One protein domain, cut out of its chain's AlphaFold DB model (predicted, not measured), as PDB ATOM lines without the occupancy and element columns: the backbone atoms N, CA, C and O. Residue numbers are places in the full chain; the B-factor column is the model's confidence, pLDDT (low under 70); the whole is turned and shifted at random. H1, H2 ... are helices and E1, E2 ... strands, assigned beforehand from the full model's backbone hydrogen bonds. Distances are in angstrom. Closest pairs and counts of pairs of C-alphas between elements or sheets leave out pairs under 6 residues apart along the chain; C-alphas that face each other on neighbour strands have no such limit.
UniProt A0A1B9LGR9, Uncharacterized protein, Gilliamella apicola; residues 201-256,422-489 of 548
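What this domain is: This is residues 201 to 256 and 422 to 489 of the 548 residues of an uncharacterized protein of Gilliamella apicola (UniProt A0A1B9LGR9). The core is a small closed barrel of five strands, E2, E3, E4, E6 and E5 round the ring, with the short E1 added beside E2. Helices H1 and H2 lie outside it; H2 packs on the barrel through its residues 452 to 457, and its other end, near Ile 444, makes one end of the long axis, with Phe 201 at the other. The printed part has 124 residues with two named helices and six named strands, in the order E1, H1, E2, E3, E4, H2, E5, E6; the sheet is mixed and the class is mixed, helices and strands. It is compact, with a radius of gyration of the C-alphas of 14.9 A, and only just elongated, with spans of 55, 28 and 22 A.

How they stand to each other: In the barrel, E2, residues 226 to 236, bends by 91 degrees at residue 232, and E5, residues 462 to 475, bends by 110 degrees at residue 469. These two are antiparallel, with N 229 and O 466 at 2.8 A. E3, residues 249 to 253, forms a hairpin with E2, with N 235 and O 251 at 2.8 A. E4, residues 422 to 427, is antiparallel to E3, with N 425 and O 250 at 2.8 A. E6, residues 481 to 487, is parallel to E4, with N 424 and O 482 at 2.9 A, and forms a hairpin with E5, with N 487 and O 469 at 2.8 A. E1, residues 207 to 210, is parallel to E2 on the same side as E3, with N 208 and O 226 at 2.8 A. With H1, residues 213 to 217, E1 and E2 form a strand-helix-strand unit, two parallel neighbour strands with a helix between them, and its crossover is right-handed. H1 is on the barrel, over none of its strands, at a height over the sheet of 6.0 A; its closest C-alphas to E6 are those of Lys 217 and Val 481, 4.8 A apart. H2, residues 445 to 457, is on the barrel at a height over the sheet of 10.0 A and only just over E2, on which 3 of its C-alphas fall; it runs along the strands, at 25 degrees to E2 on the local plane. The closest C-alphas of H2 and E2 are those of Ala 456 and Ser 235, 5.6 A apart. In H1 and H2 every O i to N i+4 pair is within hydrogen-bond range.

Where its parts are: E5 is 24.0 A long, E2 23.6 A, H2 19.0 A, E6 16.8 A, E4 16.7 A, E3 13.2 A, E1 10.0 A and H1 6.0 A, from first to last C-alpha. E1 begins at C-alpha 207 (223.979, 353.581, 236.270), H2 at C-alpha 445 (218.204, 340.912, 274.225), and E6 ends at C-alpha 487 (224.188, 340.102, 240.721).

The domain as a whole: The two C-alphas farthest apart are those of Phe 201 and Ile 444, 55.8 A. Residues 257 to 421 are not printed, and C-alphas 256 and 422 are 10.3 A apart across the cut. The links from E2 to E3 and from E4 to H2 are long. The mean pLDDT of the printed part is 84.7; it is under 70 at residues 202 to 205, 242 to 244, 439 to 443 and 445.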
ATOM      1  N   PHE A 201     227.822 351.464 223.999       70.88
ATOM      2  CA  PHE A 201     227.186 351.614 222.690       70.88
ATOM      3  C   PHE A 201     225.663 351.761 222.771       70.88
ATOM      4  O   PHE A 201     225.028 352.074 221.763       70.88
ATOM      5  N   ASN A 202     225.065 351.516 223.940       66.62
ATOM      6  CA  ASN A 202     223.624 351.482 224.120       66.62
ATOM      7  C   ASN A 202     223.204 352.383 225.286       66.62
ATOM      8  O   ASN A 202     223.216 351.962 226.438       66.62
ATOM      9  N   ASN A 203     222.714 353.584 224.966       60.31
ATOM     10  CA  ASN A 203     222.162 354.548 225.932       60.31
ATOM     11  C   ASN A 203     220.910 354.047 226.679       60.31
ATOM     12  O   ASN A 203     220.285 354.817 227.402       60.31
ATOM     13  N   LYS A 204     220.468 352.806 226.449       63.16
ATOM     14  CA  LYS A 204     219.315 352.249 227.154       63.16
ATOM     15  C   LYS A 204     219.657 351.862 228.584       63.16
ATOM     16  O   LYS A 204     218.764 351.971 229.408       63.16
ATOM     17  N   VAL A 205     220.879 351.407 228.863       69.44
ATOM     18  CA  VAL A 205     221.283 350.908 230.187       69.44
ATOM     19  C   VAL A 205     221.836 352.061 231.021       69.44
ATOM     20  O   VAL A 205     222.625 352.856 230.513       69.44
ATOM     21  N   ASN A 206     221.419 352.161 232.282       79.75
ATOM     22  CA  ASN A 206     221.764 353.272 233.172       79.75
ATOM     23  C   ASN A 206     222.595 352.809 234.377       79.75
ATOM     24  O   ASN A 206     222.526 351.651 234.798       79.75
ATOM     25  N   VAL A 207     223.368 353.740 234.944       84.69
ATOM     26  CA  VAL A 207     223.979 353.581 236.270       84.69
ATOM     27  C   VAL A 207     223.130 354.333 237.286       84.69
ATOM     28  O   VAL A 207     223.046 355.562 237.235       84.69
ATOM     29  N   TRP A 208     222.544 353.606 238.229       89.44
ATOM     30  CA  TRP A 208     221.730 354.180 239.291       89.44
ATOM     31  C   TRP A 208     222.471 354.181 240.621       89.44
ATOM     32  O   TRP A 208     223.156 353.223 240.979       89.44
ATOM     33  N   HIS A 209     222.289 355.260 241.369       91.38
ATOM     34  CA  HIS A 209     222.721 355.364 242.754       91.38
ATOM     35  C   HIS A 209     221.478 355.657 243.582       91.38
ATOM     36  O   HIS A 209     220.792 356.642 243.312       91.38
ATOM     37  N   PHE A 210     221.185 354.784 244.539       92.25
ATOM     38  CA  PHE A 210     220.028 354.905 245.413       92.25
ATOM     39  C   PHE A 210     220.491 355.065 246.853       92.25
ATOM     40  O   PHE A 210     221.124 354.169 247.420       92.25
ATOM     41  N   ASP A 211     220.149 356.204 247.433       90.06
ATOM     42  CA  ASP A 211     220.325 356.538 248.844       90.06
ATOM     43  C   ASP A 211     218.994 356.565 249.613       90.06
ATOM     44  O   ASP A 211     218.994 356.540 250.845       90.06
ATOM     45  N   ASP A 212     217.862 356.520 248.904       87.44
ATOM     46  CA  ASP A 212     216.529 356.444 249.486       87.44
ATOM     47  C   ASP A 212     215.612 355.424 248.783       87.44
ATOM     48  O   ASP A 212     215.745 355.085 247.606       87.44
ATOM     49  N   ALA A 213     214.633 354.931 249.536       87.69
ATOM     50  CA  ALA A 213     213.712 353.895 249.091       87.69
ATOM     51  C   ALA A 213     212.652 354.394 248.090       87.69
ATOM     52  O   ALA A 213     212.110 353.605 247.310       87.69
ATOM     53  N   VAL A 214     212.332 355.694 248.092       89.50
ATOM     54  CA  VAL A 214     211.310 356.279 247.211       89.50
ATOM     55  C   VAL A 214     211.843 356.380 245.787       89.50
ATOM     56  O   VAL A 214     211.113 356.055 244.843       89.50
ATOM     57  N   THR A 215     213.096 356.797 245.617       91.25
ATOM     58  CA  THR A 215     213.755 356.824 244.307       91.25
ATOM     59  C   THR A 215     213.966 355.420 243.768       91.25
ATOM     60  O   THR A 215     213.628 355.190 242.608       91.25
ATOM     61  N   LEU A 216     214.402 354.461 244.597       92.56
ATOM     62  CA  LEU A 216     214.504 353.051 244.201       92.56
ATOM     63  C   LEU A 216     213.161 352.521 243.692       92.56
ATOM     64  O   LEU A 216     213.082 351.990 242.586       92.56
ATOM     65  N   LYS A 217     212.090 352.707 244.468       91.69
ATOM     66  CA  LYS A 217     210.767 352.185 244.121       91.69
ATOM     67  C   LYS A 217     210.212 352.776 242.818       91.69
ATOM     68  O   LYS A 217     209.605 352.060 242.027       91.69
ATOM     69  N   ASN A 218     210.383 354.077 242.594       91.56
ATOM     70  CA  ASN A 218     209.812 354.769 241.428       91.56
ATOM     71  C   ASN A 218     210.762 354.834 240.227       91.56
ATOM     72  O   ASN A 218     210.481 355.518 239.242       91.56
ATOM     73  N   SER A 219     211.908 354.170 240.321       91.31
ATOM     74  CA  SER A 219     212.903 354.167 239.264       91.31
ATOM     75  C   SER A 219     212.446 353.348 238.057       91.31
ATOM     76  O   SER A 219     211.735 352.350 238.164       91.31
ATOM     77  N   ALA A 220     212.916 353.757 236.882       91.31
ATOM     78  CA  ALA A 220     212.778 352.995 235.649       91.31
ATOM     79  C   ALA A 220     214.020 352.116 235.413       91.31
ATOM     80  O   ALA A 220     214.530 352.072 234.293       91.31
ATOM     81  N   ILE A 221     214.540 351.471 236.472       91.94
ATOM     82  CA  ILE A 221     215.624 350.479 236.342       91.94
ATOM     83  C   ILE A 221     215.138 349.389 235.399       91.94
ATOM     84  O   ILE A 221     213.953 349.107 235.398       91.94
ATOM     85  N   GLN A 222     216.013 348.747 234.644       88.56
ATOM     86  CA  GLN A 222     215.705 347.560 233.844       88.56
ATOM     87  C   GLN A 222     216.809 346.503 233.993       88.56
ATOM     88  O   GLN A 222     217.900 346.785 234.491       88.56
ATOM     89  N   LYS A 223     216.549 345.278 233.520       86.94
ATOM     90  CA  LYS A 223     217.563 344.212 233.488       86.94
ATOM     91  C   LYS A 223     218.833 344.684 232.767       86.94
ATOM     92  O   LYS A 223     218.760 345.194 231.650       86.94
ATOM     93  N   GLY A 224     219.984 344.467 233.401       80.44
ATOM     94  CA  GLY A 224     221.297 344.888 232.909       80.44
ATOM     95  C   GLY A 224     221.775 346.254 233.405       80.44
ATOM     96  O   GLY A 224     222.950 346.561 233.209       80.44
ATOM     97  N   ASP A 225     220.922 347.051 234.058       85.69
ATOM     98  CA  ASP A 225     221.354 348.297 234.697       85.69
ATOM     99  C   ASP A 225     222.347 348.019 235.833       85.69
ATOM    100  O   ASP A 225     222.248 347.017 236.549       85.69
ATOM    101  N   LEU A 226     223.307 348.929 236.000       87.06
ATOM    102  CA  LEU A 226     224.237 348.904 237.124       87.06
ATOM    103  C   LEU A 226     223.638 349.725 238.256       87.06
ATOM    104  O   LEU A 226     223.267 350.881 238.058       87.06
ATOM    105  N   ILE A 227     223.567 349.146 239.444       90.25
ATOM    106  CA  ILE A 227     222.965 349.801 240.598       90.25
ATOM    107  C   ILE A 227     223.933 349.806 241.770       90.25
ATOM    108  O   ILE A 227     224.697 348.865 241.986       90.25
ATOM    109  N   ASN A 228     223.882 350.888 242.533       91.12
ATOM    110  CA  ASN A 228     224.553 351.026 243.811       91.12
ATOM    111  C   ASN A 228     223.519 351.492 244.837       91.12
ATOM    112  O   ASN A 228     223.023 352.616 244.760       91.12
ATOM    113  N   ILE A 229     223.165 350.599 245.750       92.19
ATOM    114  CA  ILE A 229     222.184 350.803 246.807       92.19
ATOM    115  C   ILE A 229     222.941 351.008 248.112       92.19
ATOM    116  O   ILE A 229     223.577 350.083 248.610       92.19
ATOM    117  N   ASN A 230     222.834 352.201 248.685       91.44
ATOM    118  CA  ASN A 230     223.421 352.541 249.977       91.44
ATOM    119  C   ASN A 230     222.398 353.330 250.793       91.44
ATOM    120  O   ASN A 230     222.404 354.558 250.786       91.44
ATOM    121  N   MET A 231     221.510 352.614 251.478       88.69
ATOM    122  CA  MET A 231     220.370 353.212 252.168       88.69
ATOM    123  C   MET A 231     220.087 352.549 253.515       88.69
ATOM    124  O   MET A 231     220.478 351.405 253.764       88.69
ATOM    125  N   SER A 232     219.412 353.301 254.381       85.06
ATOM    126  CA  SER A 232     218.874 352.838 255.664       85.06
ATOM    127  C   SER A 232     217.413 352.405 255.514       85.06
ATOM    128  O   SER A 232     216.797 352.649 254.477       85.06
ATOM    129  N   GLY A 233     216.841 351.782 256.546       85.06
ATOM    130  CA  GLY A 233     215.440 351.351 256.508       85.06
ATOM    131  C   GLY A 233     215.229 349.931 255.978       85.06
ATOM    132  O   GLY A 233     214.092 349.549 255.706       85.06
ATOM    133  N   ALA A 234     216.300 349.144 255.844       89.81
ATOM    134  CA  ALA A 234     216.215 347.746 255.459       89.81
ATOM    135  C   ALA A 234     215.846 346.853 256.654       89.81
ATOM    136  O   ALA A 234     216.234 347.098 257.800       89.81
ATOM    137  N   SER A 235     215.121 345.777 256.371       90.44
ATOM    138  CA  SER A 235     214.716 344.774 257.352       90.44
ATOM    139  C   SER A 235     214.855 343.364 256.794       90.44
ATOM    140  O   SER A 235     214.730 343.138 255.587       90.44
ATOM    141  N   TYR A 236     215.133 342.405 257.677       89.75
ATOM    142  CA  TYR A 236     215.004 340.990 257.342       89.75
ATOM    143  C   TYR A 236     213.528 340.618 257.217       89.75
ATOM    144  O   TYR A 236     212.657 341.347 257.690       89.75
ATOM    145  N   LYS A 237     213.246 339.482 256.577       88.06
ATOM    146  CA  LYS A 237     211.887 338.936 256.472       88.06
ATOM    147  C   LYS A 237     211.225 338.842 257.860       88.06
ATOM    148  O   LYS A 237     211.899 338.535 258.835       88.06
ATOM    149  N   ALA A 238     209.918 339.066 257.958       83.38
ATOM    150  CA  ALA A 238     209.175 338.756 259.180       83.38
ATOM    151  C   ALA A 238     209.353 337.278 259.592       83.38
ATOM    152  O   ALA A 238     209.545 336.405 258.735       83.38
ATOM    153  N   ASN A 239     209.309 336.999 260.900       79.88
ATOM    154  CA  ASN A 239     209.613 335.683 261.488       79.88
ATOM    155  C   ASN A 239     211.027 335.162 261.172       79.88
ATOM    156  O   ASN A 239     211.280 333.952 261.174       79.88
ATOM    157  N   TYR A 240     211.955 336.059 260.843       74.25
ATOM    158  CA  TYR A 240     213.339 335.693 260.607       74.25
ATOM    159  C   TYR A 240     214.021 335.279 261.911       74.25
ATOM    160  O   TYR A 240     213.711 335.772 262.994       74.25
ATOM    161  N   ASN A 241     214.968 334.349 261.802       75.31
ATOM    162  CA  ASN A 241     215.753 333.928 262.946       75.31
ATOM    163  C   ASN A 241     216.695 335.068 263.353       75.31
ATOM    164  O   ASN A 241     217.761 335.232 262.764       75.31
ATOM    165  N   ASP A 242     216.300 335.833 264.370       66.44
ATOM    166  CA  ASP A 242     216.987 337.046 264.821       66.44
ATOM    167  C   ASP A 242     218.443 336.837 265.282       66.44
ATOM    168  O   ASP A 242     219.167 337.827 265.432       66.44
ATOM    169  N   TYR A 243     218.880 335.580 265.445       64.19
ATOM    170  CA  TYR A 243     220.265 335.174 265.718       64.19
ATOM    171  C   TYR A 243     221.163 335.084 264.473       64.19
ATOM    172  O   TYR A 243     222.361 334.833 264.606       64.19
ATOM    173  N   LEU A 244     220.610 335.220 263.267       68.12
ATOM    174  CA  LEU A 244     221.367 335.187 262.018       68.12
ATOM    175  C   LEU A 244     221.628 336.611 261.510       68.12
ATOM    176  O   LEU A 244     220.707 337.412 261.382       68.12
ATOM    177  N   ASP A 245     222.857 336.902 261.098       77.75
ATOM    178  CA  ASP A 245     223.225 338.211 260.534       77.75
ATOM    179  C   ASP A 245     223.099 338.268 258.995       77.75
ATOM    180  O   ASP A 245     223.601 339.190 258.356       77.75
ATOM    181  N   GLU A 246     222.450 337.277 258.374       84.88
ATOM    182  CA  GLU A 246     222.409 337.112 256.919       84.88
ATOM    183  C   GLU A 246     221.094 336.493 256.411       84.88
ATOM    184  O   GLU A 246     220.737 335.373 256.787       84.88
ATOM    185  N   SER A 247     220.429 337.159 255.462       87.75
ATOM    186  CA  SER A 247     219.156 336.709 254.876       87.75
ATOM    187  C   SER A 247     219.217 336.588 253.354       87.75
ATOM    188  O   SER A 247     219.866 337.388 252.688       87.75
ATOM    189  N   ASP A 248     218.482 335.629 252.789       89.44
ATOM    190  CA  ASP A 248     218.352 335.465 251.332       89.44
ATOM    191  C   ASP A 248     217.560 336.621 250.687       89.44
ATOM    192  O   ASP A 248     217.746 336.946 249.514       89.44
ATOM    193  N   ILE A 249     216.652 337.233 251.457       91.50
ATOM    194  CA  ILE A 249     215.801 338.348 251.029       91.50
ATOM    195  C   ILE A 249     215.793 339.416 252.119       91.50
ATOM    196  O   ILE A 249     215.623 339.108 253.305       91.50
ATOM    197  N   VAL A 250     215.927 340.674 251.714       93.00
ATOM    198  CA  VAL A 250     215.720 341.836 252.583       93.00
ATOM    199  C   VAL A 250     214.652 342.741 251.993       93.00
ATOM    200  O   VAL A 250     214.425 342.744 250.785       93.00
ATOM    201  N   TYR A 251     213.993 343.506 252.847       93.06
ATOM    202  CA  TYR A 251     212.923 344.415 252.465       93.06
ATOM    203  C   TYR A 251     213.319 345.842 252.798       93.06
ATOM    204  O   TYR A 251     213.775 346.112 253.911       93.06
ATOM    205  N   ILE A 252     213.138 346.748 251.842       89.88
ATOM    206  CA  ILE A 252     213.311 348.182 252.048       89.88
ATOM    207  C   ILE A 252     211.938 348.830 252.094       89.88
ATOM    208  O   ILE A 252     211.166 348.758 251.136       89.88
ATOM    209  N   ASN A 253     211.673 349.527 253.188       84.38
ATOM    210  CA  ASN A 253     210.407 350.205 253.400       84.38
ATOM    211  C   ASN A 253     210.464 351.616 252.806       84.38
ATOM    212  O   ASN A 253     211.369 352.392 253.117       84.38
ATOM    213  N   ASN A 254     209.514 351.957 251.930       77.62
ATOM    214  CA  ASN A 254     209.535 353.233 251.214       77.62
ATOM    215  C   ASN A 254     209.098 354.428 252.072       77.62
ATOM    216  O   ASN A 254     209.417 355.573 251.739       77.62
ATOM    217  N   ARG A 255     208.351 354.170 253.150       79.69
ATOM    218  CA  ARG A 255     207.794 355.154 254.083       79.69
ATOM    219  C   ARG A 255     207.611 354.513 255.461       79.69
ATOM    220  O   ARG A 255     207.400 353.312 255.536       79.69
ATOM    221  N   PRO A 256     207.643 355.277 256.559       78.69
ATOM    222  CA  PRO A 256     207.208 354.748 257.846       78.69
ATOM    223  C   PRO A 256     205.731 354.332 257.789       78.69
ATOM    224  O   PRO A 256     204.924 354.991 257.125       78.69
ATOM    225  N   SER A 422     206.730 348.335 250.190       88.75
ATOM    226  CA  SER A 422     208.039 347.707 250.349       88.75
ATOM    227  C   SER A 422     208.645 347.276 249.015       88.75
ATOM    228  O   SER A 422     207.937 346.920 248.075       88.75
ATOM    229  N   VAL A 423     209.975 347.301 248.939       91.94
ATOM    230  CA  VAL A 423     210.743 346.718 247.835       91.94
ATOM    231  C   VAL A 423     211.532 345.537 248.374       91.94
ATOM    232  O   VAL A 423     212.359 345.691 249.274       91.94
ATOM    233  N   SER A 424     211.301 344.360 247.801       94.25
ATOM    234  CA  SER A 424     212.084 343.166 248.121       94.25
ATOM    235  C   SER A 424     213.385 343.133 247.317       94.25
ATOM    236  O   SER A 424     213.397 343.328 246.100       94.25
ATOM    237  N   LEU A 425     214.491 342.871 248.004       94.56
ATOM    238  CA  LEU A 425     215.824 342.723 247.436       94.56
ATOM    239  C   LEU A 425     216.350 341.315 247.688       94.56
ATOM    240  O   LEU A 425     216.289 340.817 248.811       94.56
ATOM    241  N   ALA A 426     216.931 340.710 246.658       94.75
ATOM    242  CA  ALA A 426     217.652 339.447 246.761       94.75
ATOM    243  C   ALA A 426     218.939 339.496 245.932       94.75
ATOM    244  O   ALA A 426     219.036 340.255 244.962       94.75
ATOM    245  N   LEU A 427     219.915 338.662 246.284       92.69
ATOM    246  CA  LEU A 427     221.104 338.470 245.457       92.69
ATOM    247  C   LEU A 427     220.939 337.261 244.534       92.69
ATOM    248  O   LEU A 427     220.312 336.259 244.884       92.69
ATOM    249  N   ALA A 428     221.535 337.344 243.348       88.56
ATOM    250  CA  ALA A 428     221.608 336.224 242.422       88.56
ATOM    251  C   ALA A 428     222.403 335.049 243.029       88.56
ATOM    252  O   ALA A 428     223.218 335.213 243.940       88.56
ATOM    253  N   ASN A 429     222.195 333.843 242.493       84.75
ATOM    254  CA  ASN A 429     222.855 332.607 242.943       84.75
ATOM    255  C   ASN A 429     222.618 332.256 244.427       84.75
ATOM    256  O   ASN A 429     223.447 331.573 245.028       84.75
ATOM    257  N   ASN A 430     221.495 332.698 245.009       80.44
ATOM    258  CA  ASN A 430     221.115 332.444 246.406       80.44
ATOM    259  C   ASN A 430     222.180 332.894 247.418       80.44
ATOM    260  O   ASN A 430     222.389 332.252 248.449       80.44
ATOM    261  N   LYS A 431     222.900 333.975 247.106       88.38
ATOM    262  CA  LYS A 431     223.773 334.623 248.081       88.38
ATOM    263  C   LYS A 431     222.937 335.358 249.126       88.38
ATOM    264  O   LYS A 431     221.826 335.804 248.847       88.38
ATOM    265  N   LYS A 432     223.513 335.516 250.314       89.88
ATOM    266  CA  LYS A 432     222.865 336.187 251.437       89.88
ATOM    267  C   LYS A 432     223.266 337.652 251.543       89.88
ATOM    268  O   LYS A 432     224.363 338.038 251.149       89.88
ATOM    269  N   ILE A 433     222.365 338.446 252.109       90.19
ATOM    270  CA  ILE A 433     222.513 339.874 252.367       90.19
ATOM    271  C   ILE A 433     222.645 340.092 253.871       90.19
ATOM    272  O   ILE A 433     221.817 339.620 254.653       90.19
ATOM    273  N   THR A 434     223.648 340.874 254.255       89.31
ATOM    274  CA  THR A 434     223.839 341.362 255.623       89.31
ATOM    275  C   THR A 434     223.254 342.763 255.763       89.31
ATOM    276  O   THR A 434     223.492 343.633 254.920       89.31
ATOM    277  N   ILE A 435     222.520 343.000 256.849       88.44
ATOM    278  CA  ILE A 435     222.026 344.323 257.238       88.44
ATOM    279  C   ILE A 435     222.811 344.805 258.460       88.44
ATOM    280  O   ILE A 435     222.858 344.126 259.484       88.44
ATOM    281  N   ILE A 436     223.370 346.013 258.383       86.94
ATOM    282  CA  ILE A 436     224.016 346.672 259.523       86.94
ATOM    283  C   ILE A 436     222.923 347.321 260.372       86.94
ATOM    284  O   ILE A 436     222.348 348.337 259.983       86.94
ATOM    285  N   GLN A 437     222.602 346.722 261.515       80.62
ATOM    286  CA  GLN A 437     221.575 347.245 262.418       80.62
ATOM    287  C   GLN A 437     222.060 348.525 263.124       80.62
ATOM    288  O   GLN A 437     223.254 348.640 263.405       80.62
ATOM    289  N   PRO A 438     221.170 349.493 263.412       72.25
ATOM    290  CA  PRO A 438     221.510 350.618 264.278       72.25
ATOM    291  C   PRO A 438     221.828 350.118 265.694       72.25
ATOM    292  O   PRO A 438     221.205 349.161 266.163       72.25
ATOM    293  N   ASP A 439     222.783 350.765 266.367       65.69
ATOM    294  CA  ASP A 439     223.160 350.425 267.742       65.69
ATOM    295  C   ASP A 439     221.926 350.464 268.654       65.69
ATOM    296  O   ASP A 439     221.160 351.429 268.666       65.69
ATOM    297  N   ALA A 440     221.716 349.389 269.414       61.88
ATOM    298  CA  ALA A 440     220.671 349.343 270.422       61.88
ATOM    299  C   ALA A 440     221.245 349.821 271.762       61.88
ATOM    300  O   ALA A 440     222.091 349.150 272.345       61.88
ATOM    301  N   ASP A 441     220.717 350.922 272.301       56.72
ATOM    302  CA  ASP A 441     221.090 351.458 273.625       56.72
ATOM    303  C   ASP A 441     220.713 350.533 274.810       56.72
ATOM    304  O   ASP A 441     220.982 350.848 275.971       56.72
ATOM    305  N   ASN A 442     220.070 349.386 274.552       60.62
ATOM    306  CA  ASN A 442     219.498 348.513 275.575       60.62
ATOM    307  C   ASN A 442     220.205 347.155 275.630       60.62
ATOM    308  O   ASN A 442     220.120 346.380 274.687       60.62
ATOM    309  N   ASN A 443     220.768 346.805 276.789       59.31
ATOM    310  CA  ASN A 443     221.449 345.521 277.029       59.31
ATOM    311  C   ASN A 443     220.508 344.302 277.171       59.31
ATOM    312  O   ASN A 443     220.974 343.192 277.422       59.31
ATOM    313  N   ILE A 444     219.189 344.484 277.052       70.69
ATOM    314  CA  ILE A 444     218.205 343.400 277.181       70.69
ATOM    315  C   ILE A 444     217.920 342.836 275.786       70.69
ATOM    316  O   ILE A 444     217.301 343.511 274.965       70.69
ATOM    317  N   VAL A 445     218.320 341.585 275.537       68.88
ATOM    318  CA  VAL A 445     218.204 340.912 274.225       68.88
ATOM    319  C   VAL A 445     216.782 340.997 273.648       68.88
ATOM    320  O   VAL A 445     216.611 341.365 272.491       68.88
ATOM    321  N   GLY A 446     215.746 340.752 274.458       70.56
ATOM    322  CA  GLY A 446     214.350 340.847 274.008       70.56
ATOM    323  C   GLY A 446     213.931 342.255 273.566       70.56
ATOM    324  O   GLY A 446     213.212 342.410 272.581       70.56
ATOM    325  N   MET A 447     214.437 343.301 274.230       77.44
ATOM    326  CA  MET A 447     214.195 344.682 273.801       77.44
ATOM    327  C   MET A 447     214.933 345.023 272.509       77.44
ATOM    328  O   MET A 447     214.413 345.803 271.715       77.44
ATOM    329  N   MET A 448     216.123 344.457 272.283       78.25
ATOM    330  CA  MET A 448     216.839 344.645 271.019       78.25
ATOM    331  C   MET A 448     216.010 344.118 269.841       78.25
ATOM    332  O   MET A 448     215.901 344.796 268.822       78.25
ATOM    333  N   ILE A 449     215.379 342.950 270.008       80.88
ATOM    334  CA  ILE A 449     214.511 342.341 268.991       80.88
ATOM    335  C   ILE A 449     213.277 343.218 268.738       80.88
ATOM    336  O   ILE A 449     213.030 343.610 267.601       80.88
ATOM    337  N   ILE A 450     212.550 343.616 269.789       83.75
ATOM    338  CA  ILE A 450     211.392 344.524 269.663       83.75
ATOM    339  C   ILE A 450     211.784 345.821 268.945       83.75
ATOM    340  O   ILE A 450     211.107 346.235 268.002       83.75
ATOM    341  N   ASN A 451     212.902 346.439 269.338       82.06
ATOM    342  CA  ASN A 451     213.404 347.656 268.705       82.06
ATOM    343  C   ASN A 451     213.735 347.439 267.225       82.06
ATOM    344  O   ASN A 451     213.473 348.328 266.424       82.06
ATOM    345  N   ARG A 452     214.266 346.272 266.838       83.56
ATOM    346  CA  ARG A 452     214.555 345.940 265.436       83.56
ATOM    347  C   ARG A 452     213.283 345.951 264.584       83.56
ATOM    348  O   ARG A 452     213.246 346.666 263.582       83.56
ATOM    349  N   TYR A 453     212.240 345.224 264.993       86.12
ATOM    350  CA  TYR A 453     210.957 345.209 264.271       86.12
ATOM    351  C   TYR A 453     210.308 346.595 264.241       86.12
ATOM    352  O   TYR A 453     209.856 347.069 263.198       86.12
ATOM    353  N   TYR A 454     210.321 347.284 265.377       85.00
ATOM    354  CA  TYR A 454     209.751 348.617 265.505       85.00
ATOM    355  C   TYR A 454     210.473 349.652 264.622       85.00
ATOM    356  O   TYR A 454     209.832 350.443 263.929       85.00
ATOM    357  N   ASN A 455     211.807 349.615 264.579       84.56
ATOM    358  CA  ASN A 455     212.620 350.484 263.728       84.56
ATOM    359  C   ASN A 455     212.406 350.185 262.240       84.56
ATOM    360  O   ASN A 455     212.325 351.125 261.446       84.56
ATOM    361  N   ALA A 456     212.261 348.910 261.864       86.19
ATOM    362  CA  ALA A 456     211.904 348.522 260.502       86.19
ATOM    363  C   ALA A 456     210.577 349.167 260.067       86.19
ATOM    364  O   ALA A 456     210.532 349.828 259.027       86.19
ATOM    365  N   LEU A 457     209.527 349.068 260.891       86.00
ATOM    366  CA  LEU A 457     208.221 349.687 260.617       86.00
ATOM    367  C   LEU A 457     208.288 351.223 260.542       86.00
ATOM    368  O   LEU A 457     207.544 351.843 259.786       86.00
ATOM    369  N   LYS A 458     209.210 351.853 261.278       82.94
ATOM    370  CA  LYS A 458     209.454 353.307 261.219       82.94
ATOM    371  C   LYS A 458     210.347 353.757 260.058       82.94
ATOM    372  O   LYS A 458     210.627 354.947 259.946       82.94
ATOM    373  N   GLY A 459     210.830 352.844 259.215       78.69
ATOM    374  CA  GLY A 459     211.788 353.177 258.155       78.69
ATOM    375  C   GLY A 459     213.177 353.578 258.676       78.69
ATOM    376  O   GLY A 459     213.991 354.097 257.920       78.69
ATOM    377  N   ILE A 460     213.467 353.316 259.956       81.88
ATOM    378  CA  ILE A 460     214.776 353.518 260.609       81.88
ATOM    379  C   ILE A 460     215.463 352.157 260.826       81.88
ATOM    380  O   ILE A 460     216.273 351.972 261.731       81.88
ATOM    381  N   GLY A 461     215.091 351.164 260.018       83.56
ATOM    382  CA  GLY A 461     215.733 349.856 259.981       83.56
ATOM    383  C   GLY A 461     217.217 349.942 259.620       83.56
ATOM    384  O   GLY A 461     217.782 351.016 259.390       83.56
ATOM    385  N   GLY A 462     217.857 348.783 259.547       87.38
ATOM    386  CA  GLY A 462     219.286 348.711 259.305       87.38
ATOM    387  C   GLY A 462     219.717 349.205 257.925       87.38
ATOM    388  O   GLY A 462     218.916 349.457 257.021       87.38
ATOM    389  N   LYS A 463     221.026 349.382 257.787       89.50
ATOM    390  CA  LYS A 463     221.683 349.884 256.590       89.50
ATOM    391  C   LYS A 463     222.153 348.737 255.708       89.50
ATOM    392  O   LYS A 463     222.729 347.763 256.195       89.50
ATOM    393  N   ILE A 464     221.969 348.898 254.405       90.94
ATOM    394  CA  ILE A 464     222.486 347.988 253.381       90.94
ATOM    395  C   ILE A 464     223.425 348.729 252.436       90.94
ATOM    396  O   ILE A 464     223.263 349.925 252.185       90.94
ATOM    397  N   ASN A 465     224.409 348.001 251.918       90.81
ATOM    398  CA  ASN A 465     225.297 348.467 250.864       90.81
ATOM    399  C   ASN A 465     225.459 347.352 249.831       90.81
ATOM    400  O   ASN A 465     226.145 346.363 250.094       90.81
ATOM    401  N   ILE A 466     224.785 347.486 248.692       90.81
ATOM    402  CA  ILE A 466     224.775 346.484 247.627       90.81
ATOM    403  C   ILE A 466     225.067 347.186 246.308       90.81
ATOM    404  O   ILE A 466     224.336 348.085 245.903       90.81
ATOM    405  N   ALA A 467     226.107 346.739 245.612       89.56
ATOM    406  CA  ALA A 467     226.428 347.193 244.268       89.56
ATOM    407  C   ALA A 467     226.509 345.994 243.326       89.56
ATOM    408  O   ALA A 467     227.092 344.966 243.677       89.56
ATOM    409  N   GLY A 468     225.924 346.117 242.137       89.38
ATOM    410  CA  GLY A 468     225.877 345.011 241.190       89.38
ATOM    411  C   GLY A 468     225.018 345.287 239.967       89.38
ATOM    412  O   GLY A 468     224.456 346.373 239.812       89.38
ATOM    413  N   LEU A 469     224.920 344.290 239.091       87.88
ATOM    414  CA  LEU A 469     224.006 344.333 237.952       87.88
ATOM    415  C   LEU A 469     222.622 343.850 238.343       87.88
ATOM    416  O   LEU A 469     222.468 342.878 239.075       87.88
ATOM    417  N   VAL A 470     221.616 344.475 237.760       90.12
ATOM    418  CA  VAL A 470     220.236 344.010 237.835       90.12
ATOM    419  C   VAL A 470     220.095 342.739 237.000       90.12
ATOM    420  O   VAL A 470     220.177 342.789 235.768       90.12
ATOM    421  N   ASP A 471     219.851 341.612 237.661       88.94
ATOM    422  CA  ASP A 471     219.574 340.345 236.984       88.94
ATOM    423  C   ASP A 471     218.082 340.190 236.669       88.94
ATOM    424  O   ASP A 471     217.727 339.777 235.564       88.94
ATOM    425  N   ASP A 472     217.195 340.571 237.589       91.44
ATOM    426  CA  ASP A 472     215.748 340.489 237.370       91.44
ATOM    427  C   ASP A 472     214.976 341.547 238.162       91.44
ATOM    428  O   ASP A 472     215.424 341.989 239.226       91.44
ATOM    429  N   ILE A 473     213.817 341.952 237.638       94.25
ATOM    430  CA  ILE A 473     212.930 342.946 238.253       94.25
ATOM    431  C   ILE A 473     211.477 342.524 238.082       94.25
ATOM    432  O   ILE A 473     211.042 342.162 236.990       94.25
ATOM    433  N   VAL A 474     210.705 342.683 239.152       94.44
ATOM    434  CA  VAL A 474     209.244 342.641 239.109       94.44
ATOM    435  C   VAL A 474     208.712 344.037 239.412       94.44
ATOM    436  O   VAL A 474     209.167 344.691 240.354       94.44
ATOM    437  N   TYR A 475     207.742 344.479 238.614       93.19
ATOM    438  CA  TYR A 475     207.005 345.716 238.851       93.19
ATOM    439  C   TYR A 475     205.582 345.413 239.295       93.19
ATOM    440  O   TYR A 475     204.997 344.396 238.923       93.19
ATOM    441  N   GLU A 476     205.018 346.338 240.055       90.31
ATOM    442  CA  GLU A 476     203.580 346.453 240.272       90.31
ATOM    443  C   GLU A 476     202.852 346.988 239.025       90.31
ATOM    444  O   GLU A 476     203.458 347.562 238.117       90.31
ATOM    445  N   ASP A 477     201.518 346.895 239.022       88.44
ATOM    446  CA  ASP A 477     200.646 347.444 237.968       88.44
ATOM    447  C   ASP A 477     200.853 348.955 237.737       88.44
ATOM    448  O   ASP A 477     200.688 349.464 236.627       88.44
ATOM    449  N   ASN A 478     201.257 349.684 238.782       88.38
ATOM    450  CA  ASN A 478     201.589 351.112 238.734       88.38
ATOM    451  C   ASN A 478     202.995 351.399 238.158       88.38
ATOM    452  O   ASN A 478     203.420 352.555 238.156       88.38
ATOM    453  N   LYS A 479     203.703 350.370 237.665       89.06
ATOM    454  CA  LYS A 479     205.091 350.396 237.161       89.06
ATOM    455  C   LYS A 479     206.165 350.720 238.203       89.06
ATOM    456  O   LYS A 479     207.297 351.006 237.824       89.06
ATOM    457  N   SER A 480     205.840 350.680 239.490       92.00
ATOM    458  CA  SER A 480     206.842 350.790 240.547       92.00
ATOM    459  C   SER A 480     207.526 349.448 240.800       92.00
ATOM    460  O   SER A 480     206.933 348.392 240.579       92.00
ATOM    461  N   VAL A 481     208.786 349.481 241.222       93.06
ATOM    462  CA  VAL A 481     209.584 348.287 241.514       93.06
ATOM    463  C   VAL A 481     209.057 347.622 242.787       93.06
ATOM    464  O   VAL A 481     208.971 348.276 243.822       93.06
ATOM    465  N   SER A 482     208.747 346.326 242.724       93.19
ATOM    466  CA  SER A 482     208.323 345.521 243.886       93.19
ATOM    467  C   SER A 482     209.369 344.494 244.309       93.19
ATOM    468  O   SER A 482     209.547 344.213 245.499       93.19
ATOM    469  N   LYS A 483     210.103 343.943 243.342       94.81
ATOM    470  CA  LYS A 483     211.200 343.008 243.588       94.81
ATOM    471  C   LYS A 483     212.370 343.295 242.674       94.81
ATOM    472  O   LYS A 483     212.182 343.525 241.482       94.81
ATOM    473  N   LEU A 484     213.568 343.202 243.229       95.31
ATOM    474  CA  LEU A 484     214.816 343.399 242.515       95.31
ATOM    475  C   LEU A 484     215.826 342.311 242.905       95.31
ATOM    476  O   LEU A 484     216.083 342.070 244.087       95.31
ATOM    477  N   ILE A 485     216.382 341.642 241.894       94.50
ATOM    478  CA  ILE A 485     217.435 340.633 242.038       94.50
ATOM    479  C   ILE A 485     218.739 341.202 241.487       94.50
ATOM    480  O   ILE A 485     218.796 341.644 240.337       94.50
ATOM    481  N   ILE A 486     219.786 341.177 242.310       92.50
ATOM    482  CA  ILE A 486     221.063 341.836 242.027       92.50
ATOM    483  C   ILE A 486     222.177 340.795 241.933       92.50
ATOM    484  O   ILE A 486     222.396 340.014 242.857       92.50
ATOM    485  N   ASN A 487     222.917 340.799 240.832       89.12
ATOM    486  CA  ASN A 487     224.188 340.102 240.721       89.12
ATOM    487  C   ASN A 487     225.309 341.000 241.267       89.12
ATOM    488  O   ASN A 487     225.803 341.896 240.582       89.12
ATOM    489  N   ASP A 488     225.697 340.731 242.509       87.62
ATOM    490  CA  ASP A 488     226.738 341.409 243.288       87.62
ATOM    491  C   ASP A 488     228.164 340.937 242.947       87.62
ATOM    492  O   ASP A 488     229.053 340.987 243.800       87.62
ATOM    493  N   ASP A 489     228.407 340.409 241.740       82.19
ATOM    494  CA  ASP A 489     229.755 339.999 241.338       82.19
ATOM    495  C   ASP A 489     230.740 341.160 241.615       82.19
ATOM    496  O   ASP A 489     230.515 342.277 241.131       82.19
TER     497      ASP A 489